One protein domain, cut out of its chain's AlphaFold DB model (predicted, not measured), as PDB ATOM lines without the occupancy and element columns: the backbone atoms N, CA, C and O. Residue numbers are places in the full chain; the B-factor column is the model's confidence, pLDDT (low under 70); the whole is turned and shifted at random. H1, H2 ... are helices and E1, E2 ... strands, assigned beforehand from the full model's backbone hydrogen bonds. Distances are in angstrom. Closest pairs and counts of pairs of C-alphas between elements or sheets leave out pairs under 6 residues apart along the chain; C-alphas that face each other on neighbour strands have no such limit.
ATOM      1  N   VAL A   8      60.190  61.172  76.629       98.31
ATOM      2  CA  VAL A   8      59.584  60.793  77.915       98.31
ATOM      3  C   VAL A   8      60.406  61.388  79.048       98.31
ATOM      4  O   VAL A   8      61.620  61.183  79.106       98.31
ATOM      5  N   SER A   9      59.741  62.108  79.948       98.06
ATOM      6  CA  SER A   9      60.372  62.761  81.096       98.06
ATOM      7  C   SER A   9      60.185  61.928  82.365       98.06
ATOM      8  O   SER A   9      59.091  61.438  82.643       98.06
ATOM      9  N   THR A  10      61.253  61.770  83.140       97.31
ATOM     10  CA  THR A  10      61.240  61.108  84.449       97.31
ATOM     11  C   THR A  10      60.988  62.122  85.568       97.31
ATOM     12  O   THR A  10      61.224  63.319  85.404       97.31
ATOM     13  N   LEU A  11      60.569  61.648  86.747       97.06
ATOM     14  CA  LEU A  11      60.389  62.492  87.939       97.06
ATOM     15  C   LEU A  11      61.689  63.158  88.417       97.06
ATOM     16  O   LEU A  11      61.636  64.190  89.074       97.06
ATOM     17  N   CYS A  12      62.851  62.622  88.034       97.62
ATOM     18  CA  CYS A  12      64.145  63.246  88.308       97.62
ATOM     19  C   CYS A  12      64.506  64.378  87.324       97.62
ATOM     20  O   CYS A  12      65.640  64.851  87.322       97.62
ATOM     21  N   GLY A  13      63.569  64.778  86.453       97.62
ATOM     22  CA  GLY A  13      63.693  65.912  85.532       97.62
ATOM     23  C   GLY A  13      64.404  65.609  84.210       97.62
ATOM     24  O   GLY A  13      64.469  66.472  83.337       97.62
ATOM     25  N   HIS A  14      64.913  64.394  84.019       98.00
ATOM     26  CA  HIS A  14      65.624  64.016  82.799       98.00
ATOM     27  C   HIS A  14      64.674  63.466  81.736       98.00
ATOM     28  O   HIS A  14      63.671  62.829  82.047       98.00
ATOM     29  N   THR A  15      64.996  63.705  80.464       98.06
ATOM     30  CA  THR A  15      64.150  63.303  79.335       98.06
ATOM     31  C   THR A  15      64.930  62.448  78.341       98.06
ATOM     32  O   THR A  15      66.066  62.764  77.995       98.06
ATOM     33  N   PHE A  16      64.308  61.364  77.882       97.38
ATOM     34  CA  PHE A  16      64.892  60.368  76.979       97.38
ATOM     35  C   PHE A  16      63.944  60.090  75.810       97.38
ATOM     36  O   PHE A  16      62.767  60.426  75.887       97.38
ATOM     37  N   CYS A  17      64.413  59.444  74.738       97.19
ATOM     38  CA  CYS A  17      63.480  58.871  73.757       97.19
ATOM     39  C   CYS A  17      62.699  57.728  74.420       97.19
ATOM     40  O   CYS A  17      63.304  56.971  75.186       97.19
ATOM     41  N   LEU A  18      61.421  57.545  74.071       96.75
ATOM     42  CA  LEU A  18      60.587  56.435  74.554       96.75
ATOM     43  C   LEU A  18      61.326  55.091  74.460       96.75
ATOM     44  O   LEU A  18      61.605  54.459  75.476       96.75
ATOM     45  N   GLN A  19      61.772  54.734  73.253       94.31
ATOM     46  CA  GLN A  19      62.480  53.478  72.985       94.31
ATOM     47  C   GLN A  19      63.799  53.340  73.767       94.31
ATOM     48  O   GLN A  19      64.207  52.240  74.144       94.31
ATOM     49  N   CYS A  20      64.503  54.452  74.010       93.69
ATOM     50  CA  CYS A  20      65.741  54.427  74.787       93.69
ATOM     51  C   CYS A  20      65.456  54.112  76.255       93.69
ATOM     52  O   CYS A  20      66.180  53.319  76.852       93.69
ATOM     53  N   LEU A  21      64.407  54.713  76.820       95.06
ATOM     54  CA  LEU A  21      64.016  54.454  78.198       95.06
ATOM     55  C   LEU A  21      63.487  53.025  78.354       95.06
ATOM     56  O   LEU A  21      63.941  52.328  79.254       95.06
ATOM     57  N   GLU A  22      62.639  52.545  77.439       93.12
ATOM     58  CA  GLU A  22      62.151  51.154  77.418       93.12
ATOM     59  C   GLU A  22      63.296  50.134  77.465       93.12
ATOM     60  O   GLU A  22      63.253  49.187  78.250       93.12
ATOM     61  N   ARG A  23      64.365  50.362  76.693       90.31
ATOM     62  CA  ARG A  23      65.557  49.503  76.700       90.31
ATOM     63  C   ARG A  23      66.261  49.485  78.060       90.31
ATOM     64  O   ARG A  23      66.708  48.432  78.508       90.31
ATOM     65  N   VAL A  24      66.361  50.632  78.731       90.44
ATOM     66  CA  VAL A  24      66.928  50.701  80.090       90.44
ATOM     67  C   VAL A  24      66.056  49.913  81.072       90.44
ATOM     68  O   VAL A  24      66.582  49.155  81.886       90.44
ATOM     69  N   LEU A  25      64.726  50.029  80.961       91.12
ATOM     70  CA  LEU A  25      63.787  49.281  81.805       91.12
ATOM     71  C   LEU A  25      63.887  47.760  81.588       91.12
ATOM     72  O   LEU A  25      63.727  47.000  82.546       91.12
ATOM     73  N   SER A  26      64.158  47.317  80.353       88.06
ATOM     74  CA  SER A  26      64.212  45.894  79.998       88.06
ATOM     75  C   SER A  26      65.537  45.212  80.351       88.06
ATOM     76  O   SER A  26      65.551  44.012  80.597       88.06
ATOM     77  N   MET A  27      66.657  45.940  80.353       85.06
ATOM     78  CA  MET A  27      67.993  45.343  80.513       85.06
ATOM     79  C   MET A  27      68.464  45.223  81.967       85.06
ATOM     80  O   MET A  27      69.349  44.421  82.258       85.06
ATOM     81  N   SER A  28      67.944  46.039  82.885       78.31
ATOM     82  CA  SER A  28      68.538  46.192  84.219       78.31
ATOM     83  C   SER A  28      67.643  45.673  85.342       78.31
ATOM     84  O   SER A  28      66.459  46.006  85.438       78.31
ATOM     85  N   LYS A  29      68.239  44.899  86.263       79.12
ATOM     86  CA  LYS A  29      67.577  44.446  87.500       79.12
ATOM     87  C   LYS A  29      67.209  45.628  88.404       79.12
ATOM     88  O   LYS A  29      66.116  45.659  88.962       79.12
ATOM     89  N   MET A  30      68.080  46.633  88.481       82.94
ATOM     90  CA  MET A  30      67.813  47.910  89.140       82.94
ATOM     91  C   MET A  30      67.700  49.007  88.082       82.94
ATOM     92  O   MET A  30      68.648  49.227  87.333       82.94
ATOM     93  N   VAL A  31      66.554  49.687  88.015       90.75
ATOM     94  CA  VAL A  31      66.365  50.782  87.056       90.75
ATOM     95  C   VAL A  31      66.823  52.095  87.676       90.75
ATOM     96  O   VAL A  31      66.253  52.550  88.670       90.75
ATOM     97  N   GLN A  32      67.827  52.717  87.067       94.25
ATOM     98  CA  GLN A  32      68.326  54.033  87.453       94.25
ATOM     99  C   GLN A  32      68.356  54.978  86.257       94.25
ATOM    100  O   GLN A  32      68.514  54.550  85.114       94.25
ATOM    101  N   CYS A  33      68.235  56.275  86.530       95.56
ATOM    102  CA  CYS A  33      68.422  57.313  85.528       95.56
ATOM    103  C   CYS A  33      69.862  57.267  84.989       95.56
ATOM    104  O   CYS A  33      70.796  57.417  85.777       95.56
ATOM    105  N   PRO A  34      70.078  57.141  83.666       93.44
ATOM    106  CA  PRO A  34      71.427  57.134  83.094       93.44
ATOM    107  C   PRO A  34      72.236  58.414  83.346       93.44
ATOM    108  O   PRO A  34      73.458  58.385  83.253       93.44
ATOM    109  N   LEU A  35      71.566  59.533  83.651       95.12
ATOM    110  CA  LEU A  35      72.202  60.843  83.819       95.12
ATOM    111  C   LEU A  35      72.523  61.163  85.283       95.12
ATOM    112  O   LEU A  35      73.643  61.558  85.587       95.12
ATOM    113  N   CYS A  36      71.572  60.961  86.198       97.25
ATOM    114  CA  CYS A  36      71.737  61.318  87.614       97.25
ATOM    115  C   CYS A  36      71.690  60.134  88.584       97.25
ATOM    116  O   CYS A  36      71.817  60.333  89.787       97.25
ATOM    117  N   ARG A  37      71.505  58.908  88.080       94.75
ATOM    118  CA  ARG A  37      71.408  57.659  88.860       94.75
ATOM    119  C   ARG A  37      70.223  57.564  89.825       94.75
ATOM    120  O   ARG A  37      70.155  56.611  90.599       94.75
ATOM    121  N   ASP A  38      69.272  58.490  89.741       96.25
ATOM    122  CA  ASP A  38      68.053  58.442  90.549       96.25
ATOM    123  C   ASP A  38      67.230  57.172  90.273       96.25
ATOM    124  O   ASP A  38      67.274  56.616  89.170       96.25
ATOM    125  N   ASN A  39      66.494  56.697  91.274       94.88
ATOM    126  CA  ASN A  39      65.735  55.452  91.215       94.88
ATOM    127  C   ASN A  39      64.521  55.600  90.285       94.88
ATOM    128  O   ASN A  39      63.648  56.435  90.502       94.88
ATOM    129  N   LEU A  40      64.443  54.746  89.263       95.25
ATOM    130  CA  LEU A  40      63.366  54.748  88.270       95.25
ATOM    131  C   LEU A  40      62.471  53.500  88.345       95.25
ATOM    132  O   LEU A  40      61.729  53.217  87.407       95.25
ATOM    133  N   ASN A  41      62.508  52.732  89.438       93.31
ATOM    134  CA  ASN A  41      61.733  51.488  89.545       93.31
ATOM    135  C   ASN A  41      60.212  51.710  89.488       93.31
ATOM    136  O   ASN A  41      59.496  50.790  89.106       93.31
ATOM    137  N   TYR A  42      59.722  52.921  89.777       93.44
ATOM    138  CA  TYR A  42      58.307  53.287  89.614       93.44
ATOM    139  C   TYR A  42      57.816  53.227  88.154       93.44
ATOM    140  O   TYR A  42      56.616  53.271  87.911       93.44
ATOM    141  N   LEU A  43      58.727  53.123  87.180       94.31
ATOM    142  CA  LEU A  43      58.401  52.955  85.762       94.31
ATOM    143  C   LEU A  43      58.269  51.482  85.343       94.31
ATOM    144  O   LEU A  43      57.815  51.198  84.237       94.31
ATOM    145  N   ARG A  44      58.662  50.527  86.197       87.81
ATOM    146  CA  ARG A  44      58.558  49.095  85.902       87.81
ATOM    147  C   ARG A  44      57.073  48.725  85.895       87.81
ATOM    148  O   ARG A  44      56.415  48.819  86.923       87.81
ATOM    149  N   ASN A  45      56.553  48.305  84.744       87.31
ATOM    150  CA  ASN A  45      55.143  47.941  84.516       87.31
ATOM    151  C   ASN A  45      54.165  49.115  84.343       87.31
ATOM    152  O   ASN A  45      52.954  48.908  84.375       87.31
ATOM    153  N   VAL A  46      54.661  50.333  84.124       91.81
ATOM    154  CA  VAL A  46      53.811  51.473  83.757       91.81
ATOM    155  C   VAL A  46      53.992  51.778  82.277       91.81
ATOM    156  O   VAL A  46      55.109  51.757  81.759       91.81
ATOM    157  N   GLN A  47      52.896  52.098  81.588       94.50
ATOM    158  CA  GLN A  47      52.974  52.618  80.227       94.50
ATOM    159  C   GLN A  47      53.628  54.003  80.248       94.50
ATOM    160  O   GLN A  47      53.089  54.955  80.820       94.50
ATOM    161  N   LEU A  48      54.791  54.117  79.610       96.19
ATOM    162  CA  LEU A  48      55.495  55.384  79.465       96.19
ATOM    163  C   LEU A  48      54.671  56.355  78.613       96.19
ATOM    164  O   LEU A  48      54.088  55.978  77.598       96.19
ATOM    165  N   LYS A  49      54.628  57.619  79.036       96.62
ATOM    166  CA  LYS A  49      53.861  58.674  78.365       96.62
ATOM    167  C   LYS A  49      54.795  59.682  77.719       96.62
ATOM    168  O   LYS A  49      55.707  60.193  78.368       96.62
ATOM    169  N   VAL A  50      54.529  59.989  76.454       98.38
ATOM    170  CA  VAL A  50      55.259  61.018  75.715       98.38
ATOM    171  C   VAL A  50      54.957  62.392  76.313       98.38
ATOM    172  O   VAL A  50      53.806  62.751  76.558       98.38
ATOM    173  N   ASN A  51      56.004  63.180  76.525       98.31
ATOM    174  CA  ASN A  51      55.920  64.596  76.819       98.31
ATOM    175  C   ASN A  51      55.466  65.331  75.550       98.31
ATOM    176  O   ASN A  51      56.268  65.665  74.677       98.31
ATOM    177  N   VAL A  52      54.157  65.559  75.452       98.38
ATOM    178  CA  VAL A  52      53.513  66.171  74.280       98.38
ATOM    179  C   VAL A  52      54.024  67.580  73.982       98.38
ATOM    180  O   VAL A  52      54.080  67.969  72.821       98.38
ATOM    181  N   ILE A  53      54.454  68.332  75.001       98.44
ATOM    182  CA  ILE A  53      54.999  69.682  74.813       98.44
ATOM    183  C   ILE A  53      56.319  69.597  74.051       98.44
ATOM    184  O   ILE A  53      56.474  70.244  73.020       98.44
ATOM    185  N   LEU A  54      57.250  68.758  74.518       98.31
ATOM    186  CA  LEU A  54      58.530  68.561  73.836       98.31
ATOM    187  C   LEU A  54      58.348  67.921  72.459       98.31
ATOM    188  O   LEU A  54      59.018  68.322  71.517       98.31
ATOM    189  N   HIS A  55      57.421  66.973  72.324       98.19
ATOM    190  CA  HIS A  55      57.079  66.371  71.036       98.19
ATOM    191  C   HIS A  55      56.656  67.430  70.007       98.19
ATOM    192  O   HIS A  55      57.277  67.542  68.952       98.19
ATOM    193  N   ASN A  56      55.658  68.249  70.347       98.31
ATOM    194  CA  ASN A  56      55.135  69.287  69.458       98.31
ATOM    195  C   ASN A  56      56.184  70.370  69.171       98.31
ATOM    196  O   ASN A  56      56.306  70.838  68.037       98.31
ATOM    197  N   LEU A  57      56.968  70.751  70.187       98.50
ATOM    198  CA  LEU A  57      58.073  71.696  70.037       98.50
ATOM    199  C   LEU A  57      59.111  71.165  69.046       98.50
ATOM    200  O   LEU A  57      59.521  71.887  68.142       98.50
ATOM    201  N   PHE A  58      59.514  69.901  69.176       98.06
ATOM    202  CA  PHE A  58      60.489  69.294  68.278       98.06
ATOM    203  C   PHE A  58      59.968  69.172  66.850       98.06
ATOM    204  O   PHE A  58      60.693  69.507  65.918       98.06
ATOM    205  N   GLN A  59      58.700  68.803  66.679       97.62
ATOM    206  CA  GLN A  59      58.058  68.785  65.366       97.62
ATOM    207  C   GLN A  59      57.996  70.163  64.708       97.62
ATOM    208  O   GLN A  59      58.070  70.240  63.488       97.62
ATOM    209  N   SER A  60      57.862  71.235  65.491       97.94
ATOM    210  CA  SER A  60      57.696  72.593  64.959       97.94
ATOM    211  C   SER A  60      59.032  73.295  64.709       97.94
ATOM    212  O   SER A  60      59.207  73.957  63.692       97.94
ATOM    213  N   CYS A  61      59.984  73.162  65.635       98.00
ATOM    214  CA  CYS A  61      61.250  73.896  65.606       98.00
ATOM    215  C   CYS A  61      62.396  73.112  64.954       98.00
ATOM    216  O   CYS A  61      63.346  73.724  64.475       98.00
ATOM    217  N   TYR A  62      62.319  71.780  64.931       97.44
ATOM    218  CA  TYR A  62      63.388  70.896  64.455       97.44
ATOM    219  C   TYR A  62      62.837  69.866  63.461       97.44
ATOM    220  O   TYR A  62      63.081  68.670  63.588       97.44
ATOM    221  N   VAL A  63      62.064  70.336  62.475       97.12
ATOM    222  CA  VAL A  63      61.289  69.502  61.534       97.12
ATOM    223  C   VAL A  63      62.137  68.397  60.897       97.12
ATOM    224  O   VAL A  63      61.763  67.225  60.954       97.12
ATOM    225  N   GLN A  64      63.283  68.766  60.313       97.31
ATOM    226  CA  GLN A  64      64.150  67.834  59.590       97.31
ATOM    227  C   GLN A  64      64.758  66.790  60.533       97.31
ATOM    228  O   GLN A  64      64.584  65.594  60.314       97.31
ATOM    229  N   ASP A  65      65.386  67.236  61.624       97.56
ATOM    230  CA  ASP A  65      65.979  66.342  62.621       97.56
ATOM    231  C   ASP A  65      64.926  65.398  63.216       97.56
ATOM    232  O   ASP A  65      65.166  64.203  63.388       97.56
ATOM    233  N   TYR A  66      63.729  65.907  63.516       97.50
ATOM    234  CA  TYR A  66      62.649  65.105  64.078       97.50
ATOM    235  C   TYR A  66      62.140  64.055  63.084       97.50
ATOM    236  O   TYR A  66      61.890  62.908  63.466       97.50
ATOM    237  N   PHE A  67      62.031  64.416  61.803       97.38
ATOM    238  CA  PHE A  67      61.668  63.490  60.734       97.38
ATOM    239  C   PHE A  67      62.723  62.393  60.542       97.38
ATOM    240  O   PHE A  67      62.381  61.213  60.496       97.38
ATOM    241  N   GLU A  68      64.004  62.748  60.495       97.25
ATOM    242  CA  GLU A  68      65.091  61.771  60.375       97.25
ATOM    243  C   GLU A  68      65.098  60.789  61.547       97.25
ATOM    244  O   GLU A  68      65.239  59.576  61.361       97.25
ATOM    245  N   ARG A  69      64.864  61.294  62.763       97.12
ATOM    246  CA  ARG A  69      64.755  60.451  63.954       97.12
ATOM    247  C   ARG A  69      63.550  59.521  63.901       97.12
ATOM    248  O   ARG A  69      63.694  58.362  64.286       97.12
ATOM    249  N   LYS A  70      62.409  59.976  63.376       97.12
ATOM    250  CA  LYS A  70      61.251  59.111  63.114       97.12
ATOM    251  C   LYS A  70      61.621  57.964  62.176       97.12
ATOM    252  O   LYS A  70      61.391  56.810  62.519       97.12
ATOM    253  N   VAL A  71      62.239  58.267  61.033       97.50
ATOM    254  CA  VAL A  71      62.643  57.256  60.040       97.50
ATOM    255  C   VAL A  71      63.603  56.230  60.650       97.50
ATOM    256  O   VAL A  71      63.430  55.025  60.452       97.50
ATOM    257  N   GLU A  72      64.593  56.688  61.421       95.69
ATOM    258  CA  GLU A  72      65.538  55.815  62.123       95.69
ATOM    259  C   GLU A  72      64.823  54.904  63.132       95.69
ATOM    260  O   GLU A  72      65.028  53.689  63.124       95.69
ATOM    261  N   THR A  73      63.957  55.463  63.979       95.19
ATOM    262  CA  THR A  73      63.211  54.691  64.980       95.19
ATOM    263  C   THR A  73      62.242  53.699  64.336       95.19
ATOM    264  O   THR A  73      62.191  52.547  64.765       95.19
ATOM    265  N   ASP A  74      61.528  54.088  63.279       96.31
ATOM    266  CA  ASP A  74      60.594  53.215  62.559       96.31
ATOM    267  C   ASP A  74      61.317  52.067  61.842       96.31
ATOM    268  O   ASP A  74      60.785  50.962  61.723       96.31
ATOM    269  N   LYS A  75      62.555  52.288  61.381       96.50
ATOM    270  CA  LYS A  75      63.410  51.211  60.870       96.50
ATOM    271  C   LYS A  75      63.757  50.210  61.977       96.50
ATOM    272  O   LYS A  75      63.537  49.018  61.794       96.50
ATOM    273  N   ILE A  76      64.224  50.688  63.134       93.00
ATOM    274  CA  ILE A  76      64.581  49.821  64.271       93.00
ATOM    275  C   ILE A  76      63.360  49.030  64.769       93.00
ATOM    276  O   ILE A  76      63.487  47.856  65.104       93.00
ATOM    277  N   ARG A  77      62.178  49.661  64.826       92.88
ATOM    278  CA  ARG A  77      60.918  49.001  65.211       92.88
ATOM    279  C   ARG A  77      60.587  47.842  64.274       92.88
ATOM    280  O   ARG A  77      60.392  46.732  64.753       92.88
ATOM    281  N   ARG A  78      60.636  48.073  62.957       95.00
ATOM    282  CA  ARG A  78      60.410  47.021  61.952       95.00
ATOM    283  C   ARG A  78      61.393  45.861  62.088       95.00
ATOM    284  O   ARG A  78      60.958  44.721  62.165       95.00
ATOM    285  N   GLU A  79      62.690  46.146  62.208       94.50
ATOM    286  CA  GLU A  79      63.714  45.104  62.390       94.50
ATOM    287  C   GLU A  79      63.489  44.281  63.673       94.50
ATOM    288  O   GLU A  79      63.716  43.069  63.698       94.50
ATOM    289  N   TYR A  80      63.039  44.924  64.757       90.06
ATOM    290  CA  TYR A  80      62.694  44.238  66.002       90.06
ATOM    291  C   TYR A  80      61.447  43.358  65.848       90.06
ATOM    292  O   TYR A  80      61.458  42.214  66.305       90.06
ATOM    293  N   ASP A  81      60.402  43.858  65.187       92.00
ATOM    294  CA  ASP A  81      59.161  43.117  64.950       92.00
ATOM    295  C   ASP A  81      59.398  41.903  64.041       92.00
ATOM    296  O   ASP A  81      58.941  40.802  64.350       92.00
ATOM    297  N   GLU A  82      60.183  42.069  62.976       93.88
ATOM    298  CA  GLU A  82      60.621  40.981  62.096       93.88
ATOM    299  C   GLU A  82      61.404  39.919  62.878       93.88
ATOM    300  O   GLU A  82      61.076  38.731  62.823       93.88
ATOM    301  N   ARG A  83      62.391  40.337  63.684       91.38
ATOM    302  CA  ARG A  83      63.160  39.417  64.536       91.38
ATOM    303  C   ARG A  83      62.258  38.671  65.516       91.38
ATOM    304  O   ARG A  83      62.428  37.472  65.712       91.38
ATOM    305  N   LYS A  84      61.295  39.359  66.128       88.75
ATOM    306  CA  LYS A  84      60.352  38.757  67.077       88.75
ATOM    307  C   LYS A  84      59.445  37.727  66.399       88.75
ATOM    308  O   LYS A  84      59.177  36.685  66.991       88.75
ATOM    309  N   GLN A  85      59.011  37.977  65.163       91.56
ATOM    310  CA  GLN A  85      58.242  37.010  64.374       91.56
ATOM    311  C   GLN A  85      59.066  35.769  64.016       91.56
ATOM    312  O   GLN A  85      58.545  34.660  64.113       91.56
ATOM    313  N   ILE A  86      60.336  35.938  63.630       89.50
ATOM    314  CA  ILE A  86      61.241  34.814  63.343       89.50
ATOM    315  C   ILE A  86      61.426  33.956  64.594       89.50
ATOM    316  O   ILE A  86      61.122  32.769  64.551       89.50
ATOM    317  N   LEU A  87      61.798  34.565  65.725       86.69
ATOM    318  CA  LEU A  87      61.976  33.853  66.997       86.69
ATOM    319  C   LEU A  87      60.698  33.130  67.444       86.69
ATOM    320  O   LEU A  87      60.758  32.020  67.957       86.69
ATOM    321  N   SER A  88      59.523  33.731  67.230       84.75
ATOM    322  CA  SER A  88      58.246  33.077  67.535       84.75
ATOM    323  C   SER A  88      57.989  31.849  66.658       84.75
ATOM    324  O   SER A  88      57.438  30.868  67.151       84.75
ATOM    325  N   LYS A  89      58.356  31.893  65.372       82.62
ATOM    326  CA  LYS A  89      58.237  30.744  64.463       82.62
ATOM    327  C   LYS A  89      59.252  29.659  64.808       82.62
ATOM    328  O   LYS A  89      58.888  28.493  64.834       82.62
ATOM    329  N   GLU A  90      60.492  30.038  65.106       79.69
ATOM    330  CA  GLU A  90      61.544  29.113  65.534       79.69
ATOM    331  C   GLU A  90      61.174  28.414  66.840       79.69
ATOM    332  O   GLU A  90      61.248  27.195  66.899       79.69
ATOM    333  N   ASN A  91      60.680  29.144  67.845       73.38
ATOM    334  CA  ASN A  91      60.200  28.538  69.089       73.38
ATOM    335  C   ASN A  91      59.070  27.530  68.831       73.38
ATOM    336  O   ASN A  91      59.114  26.433  69.371       73.38
ATOM    337  N   HIS A  92      58.111  27.848  67.953       74.94
ATOM    338  CA  HIS A  92      57.039  26.911  67.595       74.94
ATOM    339  C   HIS A  92      57.563  25.683  66.823       74.94
ATOM    340  O   HIS A  92      57.011  24.591  66.947       74.94
ATOM    341  N   LEU A  93      58.620  25.825  66.018       70.88
ATOM    342  CA  LEU A  93      59.271  24.698  65.339       70.88
ATOM    343  C   LEU A  93      60.082  23.835  66.308       70.88
ATOM    344  O   LEU A  93      60.061  22.616  66.182       70.88
ATOM    345  N   VAL A  94      60.772  24.449  67.272       67.69
ATOM    346  CA  VAL A  94      61.504  23.744  68.332       67.69
ATOM    347  C   VAL A  94      60.527  22.976  69.217       67.69
ATOM    348  O   VAL A  94      60.740  21.788  69.409       67.69
ATOM    349  N   GLU A  95      59.430  23.598  69.661       69.44
ATOM    350  CA  GLU A  95      58.359  22.924  70.413       69.44
ATOM    351  C   GLU A  95      57.757  21.757  69.616       69.44
ATOM    352  O   GLU A  95      57.576  20.661  70.145       69.44
ATOM    353  N   PHE A  96      57.498  21.952  68.320       71.62
ATOM    354  CA  PHE A  96      56.988  20.888  67.457       71.62
ATOM    355  C   PHE A  96      58.001  19.743  67.278       71.62
ATOM    356  O   PHE A  96      57.625  18.574  67.335       71.62
ATOM    357  N   HIS A  97      59.288  20.056  67.108       68.69
ATOM    358  CA  HIS A  97      60.352  19.059  66.994       68.69
ATOM    359  C   HIS A  97      60.573  18.295  68.305       68.69
ATOM    360  O   HIS A  97      60.765  17.085  68.256       68.69
ATOM    361  N   THR A  98      60.517  18.958  69.468       63.78
ATOM    362  CA  THR A  98      60.612  18.283  70.773       63.78
ATOM    363  C   THR A  98      59.437  17.336  71.001       63.78
ATOM    364  O   THR A  98      59.640  16.197  71.397       63.78
ATOM    365  N   VAL A  99      58.216  17.748  70.641       65.19
ATOM    366  CA  VAL A  99      57.036  16.875  70.749       65.19
ATOM    367  C   VAL A  99      57.157  15.652  69.831       65.19
ATOM    368  O   VAL A  99      56.754  14.557  70.211       65.19
ATOM    369  N   LEU A 100      57.732  15.805  68.632       63.16
ATOM    370  CA  LEU A 100      57.986  14.670  67.740       63.16
ATOM    371  C   LEU A 100      59.116  13.763  68.234       63.16
ATOM    372  O   LEU A 100      58.984  12.551  68.103       63.16
ATOM    373  N   SER A 101      60.207  14.300  68.795       56.75
ATOM    374  CA  SER A 101      61.272  13.456  69.353       56.75
ATOM    375  C   SER A 101      60.777  12.631  70.539       56.75
ATOM    376  O   SER A 101      61.084  11.444  70.603       56.75
ATOM    377  N   ASP A 102      59.943  13.222  71.396       57.22
ATOM    378  CA  ASP A 102      59.331  12.524  72.529       57.22
ATOM    379  C   ASP A 102      58.356  11.429  72.043       57.22
ATOM    380  O   ASP A 102      58.303  10.337  72.601       57.22
ATOM    381  N   TYR A 103      57.641  11.668  70.934       54.84
ATOM    382  CA  TYR A 103      56.735  10.682  70.330       54.84
ATOM    383  C   TYR A 103      57.463   9.496  69.666       54.84
ATOM    384  O   TYR A 103      56.951   8.375  69.643       54.84
ATOM    385  N   VAL A 104      58.652   9.716  69.095       57.72
ATOM    386  CA  VAL A 104      59.428   8.649  68.436       57.72
ATOM    387  C   VAL A 104      60.017   7.687  69.478       57.72
ATOM    388  O   VAL A 104      60.037   6.480  69.224       57.72
ATOM    389  N   ASP A 105      60.405   8.180  70.658       52.41
ATOM    390  CA  ASP A 105      60.934   7.353  71.754       52.41
ATOM    391  C   ASP A 105      59.872   6.391  72.327       52.41
ATOM    392  O   ASP A 105      60.144   5.200  72.501       52.41
ATOM    393  N   ASP A 106      58.625   6.847  72.503       51.88
ATOM    394  CA  ASP A 106      57.536   6.016  73.046       51.88
ATOM    395  C   ASP A 106      57.130   4.856  72.110       51.88
ATOM    396  O   ASP A 106      56.760   3.763  72.559       51.88
ATOM    397  N   THR A 107      57.225   5.049  70.788       57.88
ATOM    398  CA  THR A 107      56.839   4.016  69.804       57.88
ATOM    399  C   THR A 107      57.887   2.912  69.616       57.88
ATOM    400  O   THR A 107      57.522   1.784  69.276       57.88
TER     401      THR A 107
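This is residues 8 to 107 of the 132 residues of a protein of Didymodactylos carnosus (UniProt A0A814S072). One long helix, H3, runs as an arm away from a small head that holds the short strand E1, the short helices H1 and H2 and a long loop. H2 turns at a corner into H3, whose residues 78 to 107 stick out free and make most of the length. The printed part has 100 residues, mostly helix in its named elements, in the order E1, H1, H2, H3. The whole is extended, with a radius of gyration of the C-alphas of 20.3 A and spans of 69 by 33 by 18 A.

Begin with H3, residues 63 to 107. H2, residues 52 to 61, touches it only at the corner by their link, and only just, with 3 pairs of C-alphas within 8 A; the closest are those of Gln 59 and Tyr 66, 6.0 A apart. H3 touches H2 with residues 66 to 67 alone, and the two run opposite ways at a steep tilt of 54 degrees. H1, residues 18 to 27, is apart from H3, only just, with the closest C-alphas at 8.1 A. E1, residues 15 to 17, and H1 meet only through their link. E1 pairs with no named strand, but look at residues 8 to 9, which pair antiparallel with residues 15 to 16 of E1. In H1 and H2 every O i to N i+4 pair is within hydrogen-bond range; in H3, 39 of 41 are.

Find C-alpha 63 at (61.289, 69.502, 61.534); from there H3 runs 66.2 A to C-alpha 107 at (56.839, 4.016, 69.804). H2 covers 14.0 A and H1 14.6 A. E1 begins at C-alpha 15, (64.150, 63.303, 79.335), and measures 7.2 A.

The C-alphas of Cys 61 and Thr 107 are the two farthest apart, 70.1 A. The printed part has no cut. The link from H1 to H2, residues 28 to 51, is long. Look for pLDDT under 70 at residues 94 to 95 and 97 to 107.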